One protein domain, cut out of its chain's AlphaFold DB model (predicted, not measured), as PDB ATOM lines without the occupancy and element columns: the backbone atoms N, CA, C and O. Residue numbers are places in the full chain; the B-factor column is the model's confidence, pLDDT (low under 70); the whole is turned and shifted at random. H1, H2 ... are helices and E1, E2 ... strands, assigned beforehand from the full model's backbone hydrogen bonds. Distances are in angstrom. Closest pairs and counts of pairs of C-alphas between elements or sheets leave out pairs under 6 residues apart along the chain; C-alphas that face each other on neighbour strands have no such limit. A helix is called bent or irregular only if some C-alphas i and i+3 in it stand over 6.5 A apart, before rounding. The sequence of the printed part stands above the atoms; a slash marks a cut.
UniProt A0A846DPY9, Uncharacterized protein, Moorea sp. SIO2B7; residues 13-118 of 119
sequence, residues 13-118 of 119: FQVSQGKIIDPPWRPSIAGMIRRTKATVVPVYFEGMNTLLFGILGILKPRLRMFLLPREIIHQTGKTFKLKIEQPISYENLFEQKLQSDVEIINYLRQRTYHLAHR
ATOM      1  N   PHE A  13     -19.618  36.872 187.991       44.34
ATOM      2  CA  PHE A  13     -20.759  37.781 187.987       44.34
ATOM      3  C   PHE A  13     -21.969  37.039 187.405       44.34
ATOM      4  O   PHE A  13     -21.967  36.692 186.224       44.34
ATOM      5  N   GLN A  14     -22.984  36.746 188.223       44.84
ATOM      6  CA  GLN A  14     -24.228  36.146 187.746       44.84
ATOM      7  C   GLN A  14     -25.243  37.261 187.469       44.84
ATOM      8  O   GLN A  14     -25.951  37.728 188.358       44.84
ATOM      9  N   VAL A  15     -25.291  37.684 186.201       41.06
ATOM     10  CA  VAL A  15     -26.110  38.802 185.686       41.06
ATOM     11  C   VAL A  15     -27.602  38.650 186.023       41.06
ATOM     12  O   VAL A  15     -28.295  39.642 186.209       41.06
ATOM     13  N   SER A  16     -28.102  37.418 186.169       42.00
ATOM     14  CA  SER A  16     -29.537  37.136 186.318       42.00
ATOM     15  C   SER A  16     -30.164  37.573 187.656       42.00
ATOM     16  O   SER A  16     -31.388  37.630 187.729       42.00
ATOM     17  N   GLN A  17     -29.380  37.861 188.705       41.41
ATOM     18  CA  GLN A  17     -29.917  38.197 190.039       41.41
ATOM     19  C   GLN A  17     -29.367  39.502 190.634       41.41
ATOM     20  O   GLN A  17     -29.668  39.819 191.784       41.41
ATOM     21  N   GLY A  18     -28.530  40.245 189.902       45.22
ATOM     22  CA  GLY A  18     -27.901  41.474 190.410       45.22
ATOM     23  C   GLY A  18     -27.000  41.271 191.640       45.22
ATOM     24  O   GLY A  18     -26.621  42.243 192.290       45.22
ATOM     25  N   LYS A  19     -26.653  40.019 191.975       55.56
ATOM     26  CA  LYS A  19     -25.840  39.647 193.140       55.56
ATOM     27  C   LYS A  19     -24.553  38.957 192.697       55.56
ATOM     28  O   LYS A  19     -24.558  38.086 191.830       55.56
ATOM     29  N   ILE A  20     -23.443  39.344 193.319       60.69
ATOM     30  CA  ILE A  20     -22.148  38.678 193.160       60.69
ATOM     31  C   ILE A  20     -22.156  37.469 194.099       60.69
ATOM     32  O   ILE A  20     -22.182  37.637 195.314       60.69
ATOM     33  N   ILE A  21     -22.172  36.263 193.534       68.00
ATOM     34  CA  ILE A  21     -22.164  35.003 194.283       68.00
ATOM     35  C   ILE A  21     -20.882  34.255 193.920       68.00
ATOM     36  O   ILE A  21     -20.424  34.292 192.774       68.00
ATOM     37  N   ASP A  22     -20.291  33.567 194.891       72.25
ATOM     38  CA  ASP A  22     -19.133  32.727 194.626       72.25
ATOM     39  C   ASP A  22     -19.501  31.588 193.671       72.25
ATOM     40  O   ASP A  22     -20.618  31.061 193.730       72.25
ATOM     41  N   PRO A  23     -18.569  31.147 192.812       76.44
ATOM     42  CA  PRO A  23     -18.747  29.916 192.056       76.44
ATOM     43  C   PRO A  23     -18.957  28.707 192.993       76.44
ATOM     44  O   PRO A  23     -18.667  28.787 194.190       76.44
ATOM     45  N   PRO A  24     -19.452  27.570 192.462       83.62
ATOM     46  CA  PRO A  24     -19.624  26.351 193.244       83.62
ATOM     47  C   PRO A  24     -18.356  25.976 194.017       83.62
ATOM     48  O   PRO A  24     -17.249  26.000 193.474       83.62
ATOM     49  N   TRP A  25     -18.535  25.647 195.292       89.00
ATOM     50  CA  TRP A  25     -17.451  25.259 196.184       89.00
ATOM     51  C   TRP A  25     -16.958  23.847 195.856       89.00
ATOM     52  O   TRP A  25     -17.746  22.978 195.479       89.00
ATOM     53  N   ARG A  26     -15.649  23.604 195.989       89.12
ATOM     54  CA  ARG A  26     -15.053  22.306 195.629       89.12
ATOM     55  C   ARG A  26     -15.397  21.210 196.654       89.12
ATOM     56  O   ARG A  26     -15.014  21.356 197.816       89.12
ATOM     57  N   PRO A  27     -15.989  20.068 196.239       91.06
ATOM     58  CA  PRO A  27     -16.312  18.955 197.145       91.06
ATOM     59  C   PRO A  27     -15.092  18.353 197.854       91.06
ATOM     60  O   PRO A  27     -15.205  17.843 198.962       91.06
ATOM     61  N   SER A  28     -13.893  18.479 197.274       90.75
ATOM     62  CA  SER A  28     -12.645  18.000 197.884       90.75
ATOM     63  C   SER A  28     -12.395  18.559 199.291       90.75
ATOM     64  O   SER A  28     -11.730  17.918 200.100       90.75
ATOM     65  N   ILE A  29     -12.933  19.743 199.598       91.25
ATOM     66  CA  ILE A  29     -12.818  20.372 200.919       91.25
ATOM     67  C   ILE A  29     -13.670  19.622 201.945       91.25
ATOM     68  O   ILE A  29     -13.204  19.374 203.054       91.25
ATOM     69  N   ALA A  30     -14.874  19.186 201.561       91.94
ATOM     70  CA  ALA A  30     -15.697  18.313 202.393       91.94
ATOM     71  C   ALA A  30     -15.021  16.953 202.620       91.94
ATOM     72  O   ALA A  30     -14.990  16.469 203.750       91.94
ATOM     73  N   GLY A  31     -14.388  16.384 201.589       91.50
ATOM     74  CA  GLY A  31     -13.586  15.167 201.730       91.50
ATOM     75  C   GLY A  31     -12.437  15.322 202.739       91.50
ATOM     76  O   GLY A  31     -12.175  14.411 203.527       91.50
ATOM     77  N   MET A  32     -11.787  16.490 202.781       91.94
ATOM     78  CA  MET A  32     -10.762  16.792 203.785       91.94
ATOM     79  C   MET A  32     -11.360  16.854 205.195       91.94
ATOM     80  O   MET A  32     -10.864  16.163 206.079       91.94
ATOM     81  N   ILE A  33     -12.459  17.596 205.379       91.94
ATOM     82  CA  ILE A  33     -13.181  17.693 206.660       91.94
ATOM     83  C   ILE A  33     -13.562  16.301 207.174       91.94
ATOM     84  O   ILE A  33     -13.377  16.016 208.355       91.94
ATOM     85  N   ARG A  34     -14.027  15.412 206.285       90.19
ATOM     86  CA  ARG A  34     -14.375  14.028 206.625       90.19
ATOM     87  C   ARG A  34     -13.199  13.195 207.099       90.19
ATOM     88  O   ARG A  34     -13.317  12.477 208.085       90.19
ATOM     89  N   ARG A  35     -12.066  13.289 206.407       91.12
ATOM     90  CA  ARG A  35     -10.860  12.532 206.764       91.12
ATOM     91  C   ARG A  35     -10.255  13.012 208.077       91.12
ATOM     92  O   ARG A  35      -9.758  12.196 208.843       91.12
ATOM     93  N   THR A  36     -10.302  14.315 208.336       93.00
ATOM     94  CA  THR A  36      -9.689  14.914 209.528       93.00
ATOM     95  C   THR A  36     -10.649  15.049 210.705       93.00
ATOM     96  O   THR A  36     -10.203  15.422 211.784       93.00
ATOM     97  N   LYS A  37     -11.951  14.808 210.500       92.44
ATOM     98  CA  LYS A  37     -13.025  15.077 211.471       92.44
ATOM     99  C   LYS A  37     -12.942  16.490 212.062       92.44
ATOM    100  O   LYS A  37     -13.080  16.694 213.263       92.44
ATOM    101  N   ALA A  38     -12.633  17.472 211.214       93.00
ATOM    102  CA  ALA A  38     -12.363  18.831 211.673       93.00
ATOM    103  C   ALA A  38     -13.655  19.601 211.975       93.00
ATOM    104  O   ALA A  38     -14.615  19.537 211.209       93.00
ATOM    105  N   THR A  39     -13.630  20.404 213.038       93.94
ATOM    106  CA  THR A  39     -14.642  21.431 213.307       93.94
ATOM    107  C   THR A  39     -14.518  22.560 212.285       93.94
ATOM    108  O   THR A  39     -13.424  23.076 212.046       93.94
ATOM    109  N   VAL A  40     -15.641  22.964 211.693       93.81
ATOM    110  CA  VAL A  40     -15.700  23.993 210.649       93.81
ATOM    111  C   VAL A  40     -16.314  25.265 211.215       93.81
ATOM    112  O   VAL A  40     -17.331  25.211 211.898       93.81
ATOM    113  N   VAL A  41     -15.732  26.422 210.902       94.25
ATOM    114  CA  VAL A  41     -16.284  27.731 211.273       94.25
ATOM    115  C   VAL A  41     -16.637  28.498 209.997       94.25
ATOM    116  O   VAL A  41     -15.729  28.948 209.294       94.25
ATOM    117  N   PRO A  42     -17.931  28.632 209.661       91.94
ATOM    118  CA  PRO A  42     -18.374  29.465 208.549       91.94
ATOM    119  C   PRO A  42     -18.080  30.947 208.794       91.94
ATOM    120  O   PRO A  42     -18.400  31.500 209.848       91.94
ATOM    121  N   VAL A  43     -17.478  31.598 207.798       89.38
ATOM    122  CA  VAL A  43     -17.156  33.029 207.830       89.38
ATOM    123  C   VAL A  43     -17.664  33.674 206.550       89.38
ATOM    124  O   VAL A  43     -17.279  33.277 205.450       89.38
ATOM    125  N   TYR A  44     -18.522  34.676 206.701       86.81
ATOM    126  CA  TYR A  44     -19.045  35.487 205.611       86.81
ATOM    127  C   TYR A  44     -18.421  36.880 205.640       86.81
ATOM    128  O   TYR A  44     -18.374  37.531 206.683       86.81
ATOM    129  N   PHE A  45     -17.973  37.353 204.484       81.12
ATOM    130  CA  PHE A  45     -17.437  38.698 204.321       81.12
ATOM    131  C   PHE A  45     -18.533  39.603 203.750       81.12
ATOM    132  O   PHE A  45     -19.015  39.391 202.638       81.12
ATOM    133  N   GLU A  46     -18.934  40.606 204.527       71.75
ATOM    134  CA  GLU A  46     -19.902  41.626 204.144       71.75
ATOM    135  C   GLU A  46     -19.153  42.796 203.499       71.75
ATOM    136  O   GLU A  46     -18.440  43.570 204.138       71.75
ATOM    137  N   GLY A  47     -19.289  42.894 202.184       63.28
ATOM    138  CA  GLY A  47     -18.603  43.907 201.402       63.28
ATOM    139  C   GLY A  47     -18.710  43.569 199.932       63.28
ATOM    140  O   GLY A  47     -18.060  42.650 199.437       63.28
ATOM    141  N   MET A  48     -19.560  44.312 199.229       53.81
ATOM    142  CA  MET A  48     -19.555  44.312 197.776       53.81
ATOM    143  C   MET A  48     -18.177  44.784 197.336       53.81
ATOM    144  O   MET A  48     -17.786  45.911 197.628       53.81
ATOM    145  N   ASN A  49     -17.467  43.920 196.621       52.88
ATOM    146  CA  ASN A  49     -16.412  44.311 195.705       52.88
ATOM    147  C   ASN A  49     -16.815  45.625 195.002       52.88
ATOM    148  O   ASN A  49     -17.710  45.627 194.154       52.88
ATOM    149  N   THR A  50     -16.228  46.743 195.427       49.19
ATOM    150  CA  THR A  50     -16.674  48.115 195.153       49.19
ATOM    151  C   THR A  50     -16.784  48.382 193.662       49.19
ATOM    152  O   THR A  50     -15.750  48.658 193.084       49.19
ATOM    153  N   LEU A  51     -17.985  48.325 193.056       45.31
ATOM    154  CA  LEU A  51     -18.377  48.784 191.695       45.31
ATOM    155  C   LEU A  51     -17.587  48.214 190.478       45.31
ATOM    156  O   LEU A  51     -18.135  48.007 189.399       45.31
ATOM    157  N   LEU A  52     -16.315  47.882 190.657       48.62
ATOM    158  CA  LEU A  52     -15.299  47.511 189.692       48.62
ATOM    159  C   LEU A  52     -15.387  46.036 189.322       48.62
ATOM    160  O   LEU A  52     -15.099  45.710 188.186       48.62
ATOM    161  N   PHE A  53     -15.847  45.132 190.195       51.38
ATOM    162  CA  PHE A  53     -16.055  43.728 189.796       51.38
ATOM    163  C   PHE A  53     -17.231  43.552 188.828       51.38
ATOM    164  O   PHE A  53     -17.205  42.630 188.016       51.38
ATOM    165  N   GLY A  54     -18.218  44.456 188.861       51.50
ATOM    166  CA  GLY A  54     -19.241  44.548 187.818       51.50
ATOM    167  C   GLY A  54     -18.642  44.992 186.481       51.50
ATOM    168  O   GLY A  54     -18.862  44.349 185.459       51.50
ATOM    169  N   ILE A  55     -17.792  46.025 186.500       48.31
ATOM    170  CA  ILE A  55     -17.126  46.572 185.301       48.31
ATOM    171  C   ILE A  55     -16.069  45.594 184.737       48.31
ATOM    172  O   ILE A  55     -15.967  45.393 183.529       48.31
ATOM    173  N   LEU A  56     -15.322  44.904 185.603       49.19
ATOM    174  CA  LEU A  56     -14.321  43.885 185.255       49.19
ATOM    175  C   LEU A  56     -14.942  42.559 184.799       49.19
ATOM    176  O   LEU A  56     -14.245  41.759 184.180       49.19
ATOM    177  N   GLY A  57     -16.222  42.316 185.099       50.81
ATOM    178  CA  GLY A  57     -16.991  41.209 184.527       50.81
ATOM    179  C   GLY A  57     -17.312  41.412 183.042       50.81
ATOM    180  O   GLY A  57     -17.522  40.434 182.330       50.81
ATOM    181  N   ILE A  58     -17.299  42.667 182.578       54.50
ATOM    182  CA  ILE A  58     -17.537  43.060 181.182       54.50
ATOM    183  C   ILE A  58     -16.207  43.165 180.405       54.50
ATOM    184  O   ILE A  58     -16.166  42.906 179.201       54.50
ATOM    185  N   LEU A  59     -15.093  43.499 181.073       54.41
ATOM    186  CA  LEU A  59     -13.764  43.561 180.448       54.41
ATOM    187  C   LEU A  59     -13.172  42.167 180.165       54.41
ATOM    188  O   LEU A  59     -13.308  41.229 180.947       54.41
ATOM    189  N   LYS A  60     -12.422  42.041 179.058       59.00
ATOM    190  CA  LYS A  60     -11.748  40.787 178.674       59.00
ATOM    191  C   LYS A  60     -10.885  40.231 179.830       59.00
ATOM    192  O   LYS A  60     -10.141  41.001 180.444       59.00
ATOM    193  N   PRO A  61     -10.854  38.898 180.054       60.22
ATOM    194  CA  PRO A  61     -10.157  38.257 181.181       60.22
ATOM    195  C   PRO A  61      -8.689  38.666 181.384       60.22
ATOM    196  O   PRO A  61      -8.193  38.659 182.508       60.22
ATOM    197  N   ARG A  62      -7.987  39.046 180.309       61.50
ATOM    198  CA  ARG A  62      -6.589  39.502 180.368       61.50
ATOM    199  C   ARG A  62      -6.440  40.875 181.028       61.50
ATOM    200  O   ARG A  62      -5.549  41.043 181.847       61.50
ATOM    201  N   LEU A  63      -7.331  41.824 180.738       60.69
ATOM    202  CA  LEU A  63      -7.297  43.166 181.340       60.69
ATOM    203  C   LEU A  63      -7.665  43.130 182.828       60.69
ATOM    204  O   LEU A  63      -7.137  43.915 183.613       60.69
ATOM    205  N   ARG A  64      -8.505  42.165 183.232       62.16
ATOM    206  CA  ARG A  64      -8.829  41.913 184.641       62.16
ATOM    207  C   ARG A  64      -7.582  41.634 185.480       62.16
ATOM    208  O   ARG A  64      -7.470  42.192 186.561       62.16
ATOM    209  N   MET A  65      -6.639  40.826 184.988       62.75
ATOM    210  CA  MET A  65      -5.407  40.517 185.730       62.75
ATOM    211  C   MET A  65      -4.501  41.738 185.933       62.75
ATOM    212  O   MET A  65      -3.928  41.881 187.008       62.75
ATOM    213  N   PHE A  66      -4.416  42.644 184.955       68.62
ATOM    214  CA  PHE A  66      -3.572  43.841 185.061       68.62
ATOM    215  C   PHE A  66      -4.092  44.878 186.065       68.62
ATOM    216  O   PHE A  66      -3.304  45.625 186.635       68.62
ATOM    217  N   LEU A  67      -5.407  44.932 186.299       64.81
ATOM    218  CA  LEU A  67      -6.026  45.922 187.190       64.81
ATOM    219  C   LEU A  67      -6.102  45.465 188.658       64.81
ATOM    220  O   LEU A  67      -6.291  46.300 189.542       64.81
ATOM    221  N   LEU A  68      -5.904  44.170 188.935       67.31
ATOM    222  CA  LEU A  68      -5.949  43.614 190.294       67.31
ATOM    223  C   LEU A  68      -4.937  44.247 191.268       67.31
ATOM    224  O   LEU A  68      -5.358  44.601 192.368       67.31
ATOM    225  N   PRO A  69      -3.646  44.442 190.921       68.06
ATOM    226  CA  PRO A  69      -2.675  45.016 191.857       68.06
ATOM    227  C   PRO A  69      -3.054  46.431 192.304       68.06
ATOM    228  O   PRO A  69      -2.972  46.760 193.485       68.06
ATOM    229  N   ARG A  70      -3.532  47.254 191.364       68.31
ATOM    230  CA  ARG A  70      -3.972  48.627 191.637       68.31
ATOM    231  C   ARG A  70      -5.163  48.657 192.594       68.31
ATOM    232  O   ARG A  70      -5.214  49.511 193.472       68.31
ATOM    233  N   GLU A  71      -6.091  47.718 192.445       67.25
ATOM    234  CA  GLU A  71      -7.263  47.628 193.315       67.25
ATOM    235  C   GLU A  71      -6.909  47.117 194.714       67.25
ATOM    236  O   GLU A  71      -7.442  47.620 195.696       67.25
ATOM    237  N   ILE A  72      -5.974  46.168 194.829       67.62
ATOM    238  CA  ILE A  72      -5.462  45.713 196.132       67.62
ATOM    239  C   ILE A  72      -4.863  46.898 196.900       67.62
ATOM    240  O   ILE A  72      -5.180  47.097 198.071       67.62
ATOM    241  N   ILE A  73      -4.076  47.740 196.222       67.94
ATOM    242  CA  ILE A  73      -3.524  48.970 196.810       67.94
ATOM    243  C   ILE A  73      -4.653  49.941 197.191       67.94
ATOM    244  O   ILE A  73      -4.648  50.485 198.289       67.94
ATOM    245  N   HIS A  74      -5.664  50.125 196.337       66.75
ATOM    246  CA  HIS A  74      -6.788  51.028 196.619       66.75
ATOM    247  C   HIS A  74      -7.702  50.550 197.764       66.75
ATOM    248  O   HIS A  74      -8.323  51.360 198.453       66.75
ATOM    249  N   GLN A  75      -7.804  49.239 197.981       64.56
ATOM    250  CA  GLN A  75      -8.535  48.660 199.107       64.56
ATOM    251  C   GLN A  75      -7.687  48.546 200.382       64.56
ATOM    252  O   GLN A  75      -8.217  48.199 201.439       64.56
ATOM    253  N   THR A  76      -6.395  48.882 200.319       63.69
ATOM    254  CA  THR A  76      -5.519  48.897 201.492       63.69
ATOM    255  C   THR A  76      -5.989  49.982 202.467       63.69
ATOM    256  O   THR A  76      -6.145  51.140 202.090       63.69
ATOM    257  N   GLY A  77      -6.260  49.601 203.718       64.25
ATOM    258  CA  GLY A  77      -6.780  50.498 204.761       64.25
ATOM    259  C   GLY A  77      -8.309  50.568 204.869       64.25
ATOM    260  O   GLY A  77      -8.817  51.237 205.767       64.25
ATOM    261  N   LYS A  78      -9.063  49.864 204.011       69.12
ATOM    262  CA  LYS A  78     -10.524  49.749 204.153       69.12
ATOM    263  C   LYS A  78     -10.884  48.685 205.193       69.12
ATOM    264  O   LYS A  78     -10.293  47.608 205.234       69.12
ATOM    265  N   THR A  79     -11.882  48.973 206.026       68.62
ATOM    266  CA  THR A  79     -12.432  48.014 206.991       68.62
ATOM    267  C   THR A  79     -13.477  47.132 206.320       68.62
ATOM    268  O   THR A  79     -14.461  47.644 205.783       68.62
ATOM    269  N   PHE A  80     -13.300  45.816 206.395       71.81
ATOM    270  CA  PHE A  80     -14.298  44.850 205.940       71.81
ATOM    271  C   PHE A  80     -15.135  44.382 207.122       71.81
ATOM    272  O   PHE A  80     -14.595  44.043 208.177       71.81
ATOM    273  N   LYS A  81     -16.455  44.343 206.943       79.00
ATOM    274  CA  LYS A  81     -17.336  43.703 207.915       79.00
ATOM    275  C   LYS A  81     -17.293  42.203 207.670       79.00
ATOM    276  O   LYS A  81     -17.382  41.744 206.535       79.00
ATOM    277  N   LEU A  82     -17.135  41.430 208.733       83.75
ATOM    278  CA  LEU A  82     -17.160  39.976 208.672       83.75
ATOM    279  C   LEU A  82     -18.169  39.455 209.684       83.75
ATOM    280  O   LEU A  82     -18.301  39.991 210.783       83.75
ATOM    281  N   LYS A  83     -18.899  38.419 209.288       88.31
ATOM    282  CA  LYS A  83     -19.869  37.713 210.118       88.31
ATOM    283  C   LYS A  83     -19.348  36.294 210.295       88.31
ATOM    284  O   LYS A  83     -19.142  35.582 209.315       88.31
ATOM    285  N   ILE A  84     -19.092  35.911 211.541       90.19
ATOM    286  CA  ILE A  84     -18.582  34.588 211.910       90.19
ATOM    287  C   ILE A  84     -19.721  33.809 212.552       90.19
ATOM    288  O   ILE A  84     -20.446  34.337 213.396       90.19
ATOM    289  N   GLU A  85     -19.887  32.558 212.148       89.25
ATOM    290  CA  GLU A  85     -20.846  31.654 212.764       89.25
ATOM    291  C   GLU A  85     -20.243  30.846 213.916       89.25
ATOM    292  O   GLU A  85     -19.027  30.747 214.073       89.25
ATOM    293  N   GLN A  86     -21.108  30.230 214.721       91.94
ATOM    294  CA  GLN A  86     -20.689  29.238 215.700       91.94
ATOM    295  C   GLN A  86     -19.955  28.062 215.027       91.94
ATOM    296  O   GLN A  86     -20.352  27.640 213.935       91.94
ATOM    297  N   PRO A  87     -18.923  27.502 215.684       93.56
ATOM    298  CA  PRO A  87     -18.243  26.311 215.199       93.56
ATOM    299  C   PRO A  87     -19.215  25.139 215.031       93.56
ATOM    300  O   PRO A  87     -19.979  24.814 215.937       93.56
ATOM    301  N   ILE A  88     -19.155  24.485 213.876       92.12
ATOM    302  CA  ILE A  88     -19.917  23.281 213.568       92.12
ATOM    303  C   ILE A  88     -18.979  22.095 213.763       92.12
ATOM    304  O   ILE A  88     -18.007  21.935 213.017       92.12
ATOM    305  N   SER A  89     -19.237  21.289 214.794       92.44
ATOM    306  CA  SER A  89     -18.463  20.074 215.033       92.44
ATOM    307  C   SER A  89     -18.715  19.042 213.938       92.44
ATOM    308  O   SER A  89     -19.712  19.093 213.209       92.44
ATOM    309  N   TYR A  90     -17.792  18.094 213.818       89.88
ATOM    310  CA  TYR A  90     -17.930  17.009 212.859       89.88
ATOM    311  C   TYR A  90     -19.184  16.170 213.137       89.88
ATOM    312  O   TYR A  90     -19.908  15.817 212.214       89.88
ATOM    313  N   GLU A  91     -19.491  15.914 214.404       89.38
ATOM    314  CA  GLU A  91     -20.659  15.147 214.841       89.38
ATOM    315  C   GLU A  91     -21.956  15.829 214.391       89.38
ATOM    316  O   GLU A  91     -22.790  15.200 213.740       89.38
ATOM    317  N   ASN A  92     -22.062  17.146 214.599       88.44
ATOM    318  CA  ASN A  92     -23.222  17.936 214.186       88.44
ATOM    319  C   ASN A  92     -23.412  17.947 212.661       88.44
ATOM    320  O   ASN A  92     -24.543  18.011 212.186       88.44
ATOM    321  N   LEU A  93     -22.329  17.891 211.875       85.38
ATOM    322  CA  LEU A  93     -22.421  17.755 210.414       85.38
ATOM    323  C   LEU A  93     -22.965  16.380 210.002       85.38
ATOM    324  O   LEU A  93     -23.683  16.282 209.009       85.38
ATOM    325  N   PHE A  94     -22.641  15.328 210.755       79.94
ATOM    326  CA  PHE A  94     -23.081  13.958 210.480       79.94
ATOM    327  C   PHE A  94     -24.533  13.710 210.890       79.94
ATOM    328  O   PHE A  94     -25.248  12.986 210.194       79.94
ATOM    329  N   GLU A  95     -25.005  14.365 211.951       84.31
ATOM    330  CA  GLU A  95     -26.415  14.333 212.365       84.31
ATOM    331  C   GLU A  95     -27.371  14.847 211.280       84.31
ATOM    332  O   GLU A  95     -28.507  14.384 211.180       84.31
ATOM    333  N   GLN A  96     -26.894  15.730 210.395       79.81
ATOM    334  CA  GLN A  96     -27.658  16.242 209.249       79.81
ATOM    335  C   GLN A  96     -27.904  15.187 208.150       79.81
ATOM    336  O   GLN A  96     -28.505  15.505 207.126       79.81
ATOM    337  N   LYS A  97     -27.445  13.938 208.335       77.69
ATOM    338  CA  LYS A  97     -27.577  12.819 207.380       77.69
ATOM    339  C   LYS A  97     -26.999  13.117 205.988       77.69
ATOM    340  O   LYS A  97     -27.452  12.543 205.002       77.69
ATOM    341  N   LEU A  98     -25.991  13.985 205.910       81.31
ATOM    342  CA  LEU A  98     -25.308  14.328 204.661       81.31
ATOM    343  C   LEU A  98     -24.372  13.176 204.274       81.31
ATOM    344  O   LEU A  98     -23.457  12.834 205.025       81.31
ATOM    345  N   GLN A  99     -24.609  12.555 203.120       76.81
ATOM    346  CA  GLN A  99     -23.916  11.328 202.706       76.81
ATOM    347  C   GLN A  99     -22.800  11.590 201.695       76.81
ATOM    348  O   GLN A  99     -21.853  10.803 201.593       76.81
ATOM    349  N   SER A 100     -22.880  12.706 200.964       88.38
ATOM    350  CA  SER A 100     -21.917  13.057 199.923       88.38
ATOM    351  C   SER A 100     -21.104  14.311 200.250       88.38
ATOM    352  O   SER A 100     -21.566  15.255 200.891       88.38
ATOM    353  N   ASP A 101     -19.875  14.360 199.737       91.00
ATOM    354  CA  ASP A 101     -19.006  15.538 199.848       91.00
ATOM    355  C   ASP A 101     -19.642  16.778 199.181       91.00
ATOM    356  O   ASP A 101     -19.409  17.916 199.593       91.00
ATOM    357  N   VAL A 102     -20.485  16.555 198.167       91.12
ATOM    358  CA  VAL A 102     -21.262  17.593 197.478       91.12
ATOM    359  C   VAL A 102     -22.352  18.163 198.387       91.12
ATOM    360  O   VAL A 102     -22.520  19.379 198.457       91.12
ATOM    361  N   GLU A 103     -23.079  17.316 199.111       90.56
ATOM    362  CA  GLU A 103     -24.079  17.757 200.087       90.56
ATOM    363  C   GLU A 103     -23.443  18.557 201.219       90.56
ATOM    364  O   GLU A 103     -23.908  19.654 201.524       90.56
ATOM    365  N   ILE A 104     -22.338  18.064 201.785       91.19
ATOM    366  CA  ILE A 104     -21.625  18.740 202.874       91.19
ATOM    367  C   ILE A 104     -21.152  20.124 202.433       91.19
ATOM    368  O   ILE A 104     -21.382  21.112 203.133       91.19
ATOM    369  N   ILE A 105     -20.514  20.232 201.264       92.50
ATOM    370  CA  ILE A 105     -19.999  21.527 200.815       92.50
ATOM    371  C   ILE A 105     -21.129  22.507 200.474       92.50
ATOM    372  O   ILE A 105     -21.003  23.702 200.744       92.50
ATOM    373  N   ASN A 106     -22.253  22.019 199.941       90.88
ATOM    374  CA  ASN A 106     -23.429  22.845 199.673       90.88
ATOM    375  C   ASN A 106     -24.120  23.296 200.963       90.88
ATOM    376  O   ASN A 106     -24.514  24.458 201.050       90.88
ATOM    377  N   TYR A 107     -24.209  22.427 201.971       91.25
ATOM    378  CA  TYR A 107     -24.718  22.770 203.299       91.25
ATOM    379  C   TYR A 107     -23.885  23.887 203.935       91.25
ATOM    380  O   TYR A 107     -24.422  24.921 204.333       91.25
ATOM    381  N   LEU A 108     -22.556  23.732 203.951       91.69
ATOM    382  CA  LEU A 108     -21.639  24.747 204.476       91.69
ATOM    383  C   LEU A 108     -21.749  26.067 203.705       91.69
ATOM    384  O   LEU A 108     -21.740  27.144 204.307       91.69
ATOM    385  N   ARG A 109     -21.906  25.995 202.378       90.12
ATOM    386  CA  ARG A 109     -22.128  27.170 201.531       90.12
ATOM    387  C   ARG A 109     -23.420  27.890 201.917       90.12
ATOM    388  O   ARG A 109     -23.393  29.100 202.113       90.12
ATOM    389  N   GLN A 110     -24.529  27.167 202.059       89.69
ATOM    390  CA  GLN A 110     -25.821  27.738 202.452       89.69
ATOM    391  C   GLN A 110     -25.755  28.389 203.838       89.69
ATOM    392  O   GLN A 110     -26.124  29.553 203.966       89.69
ATOM    393  N   ARG A 111     -25.206  27.694 204.845       90.12
ATOM    394  CA  ARG A 111     -24.950  28.241 206.193       90.12
ATOM    395  C   ARG A 111     -24.156  29.547 206.138       90.12
ATOM    396  O   ARG A 111     -24.568  30.545 206.722       90.12
ATOM    397  N   THR A 112     -23.087  29.576 205.343       89.44
ATOM    398  CA  THR A 112     -22.264  30.781 205.161       89.44
ATOM    399  C   THR A 112     -23.055  31.931 204.532       89.44
ATOM    400  O   THR A 112     -22.967  33.060 205.004       89.44
ATOM    401  N   TYR A 113     -23.871  31.677 203.504       86.69
ATOM    402  CA  TYR A 113     -24.702  32.724 202.894       86.69
ATOM    403  C   TYR A 113     -25.880  33.161 203.770       86.69
ATOM    404  O   TYR A 113     -26.304  34.310 203.668       86.69
ATOM    405  N   HIS A 114     -26.380  32.314 204.672       87.19
ATOM    406  CA  HIS A 114     -27.391  32.728 205.647       87.19
ATOM    407  C   HIS A 114     -26.880  33.828 206.583       87.19
ATOM    408  O   HIS A 114     -27.661  34.697 206.975       87.19
ATOM    409  N   LEU A 115     -25.573  33.871 206.867       84.19
ATOM    410  CA  LEU A 115     -24.967  34.962 207.638       84.19
ATOM    411  C   LEU A 115     -25.144  36.326 206.963       84.19
ATOM    412  O   LEU A 115     -25.234  37.332 207.661       84.19
ATOM    413  N   ALA A 116     -25.262  36.378 205.631       79.56
ATOM    414  CA  ALA A 116     -25.509  37.626 204.911       79.56
ATOM    415  C   ALA A 116     -26.823  38.299 205.344       79.56
ATOM    416  O   ALA A 116     -26.899  39.523 205.391       79.56
ATOM    417  N   HIS A 117     -27.833  37.501 205.704       77.38
ATOM    418  CA  HIS A 117     -29.169  37.964 206.089       77.38
ATOM    419  C   HIS A 117     -29.329  38.226 207.591       77.38
ATOM    420  O   HIS A 117     -30.394  38.662 208.023       77.38
ATOM    421  N   ARG A 118     -28.297  37.954 208.397       70.38
ATOM    422  CA  ARG A 118     -28.327  38.194 209.840       70.38
ATOM    423  C   ARG A 118     -28.084  39.685 210.108       70.38
ATOM    424  O   ARG A 118     -27.071  40.216 209.641       70.38
TER     425      ARG A 118
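What this domain is: This is residues 13 to 118 of the 119 residues of an uncharacterized protein of Moorea sp. SIO2B7 (UniProt A0A846DPY9). A narrow two-stranded ribbon, E2 and E3, joins two separate groups of helices: H1, H4 and the first residues of H5 at one end, and H2 beside H3, running opposite ways, at the other. The long helix H5 folds back from the first group and packs on the ribbon with its residues 108 to 116, while E1 lies off to the side. The printed part has 106 residues with five named helices and three named strands, in the order E1 H1 E2 H2 H3 E3 H4 H5; the class is mostly helix, and the sheet, in the order E2 - E3, is antiparallel. The whole is loose, with a radius of gyration of the C-alphas of 16.8 A, and elongated, spanning 45 by 28 by 26 A.

Where its parts are: In the sheet, E2 is residues 43 to 46, with C-alpha 43 at (-17.156, 33.029, 207.830), and E3 is residues 81 to 84. H5, residues 101 to 117, is 25.4 A long from first to last C-alpha and ends with C-alpha 117 at (-29.169, 37.964, 206.089). H1 is residues 28 to 36, 12.4 A long, and H4 is residues 90 to 95. H2 is residues 52 to 58. H3, residues 61 to 75, is 20.8 A long and irregular, but only just: C-alphas 66 and 69 are 7.0 A apart. E1 is residues 19 to 21, with C-alpha 19 at (-25.840, 39.647, 193.140).

How they stand to each other: E2 and E3 are antiparallel neighbours at 157 degrees, with N 44 and O 83 within hydrogen-bond range at 2.8 A, and N 46 and O 81 at 2.8 A. The closest C-alphas of E2 and H5 are those of Tyr 44 and Thr 112, 5.7 A apart. H5 touches H1 with residues 101 to 105 alone, about perpendicular at 77 degrees; the closest C-alphas, of Ala 30 and Asp 101, are 5.0 A apart. H4 and H1 are close but not clearly touching, with the closest C-alphas, of Arg 34 and Tyr 90, 7.8 A apart. H2 and H3 are close but not clearly touching, at a shallow tilt of 4 degrees, opposite ways; the closest C-alphas, of Leu 56 and Arg 64, are 5.9 A apart. H3 and H5 are apart. E1 pairs with no named strand, but its residues 19 to 20 pair antiparallel with residues 13 to 14. In H1 and H4 every O i to N i+4 pair is within hydrogen-bond range; in H2 it is 2 of 3, in H3 7 of 11 and in H5 11 of 13.

The domain as a whole: The two C-alphas farthest apart, of Leu 63 and Glu 95, are 46.5 A apart. The printed part has no cut, and no link is long. The mean pLDDT of the printed part is 75.5; it is under 70 in residues 13 to 21 and 47 to 79.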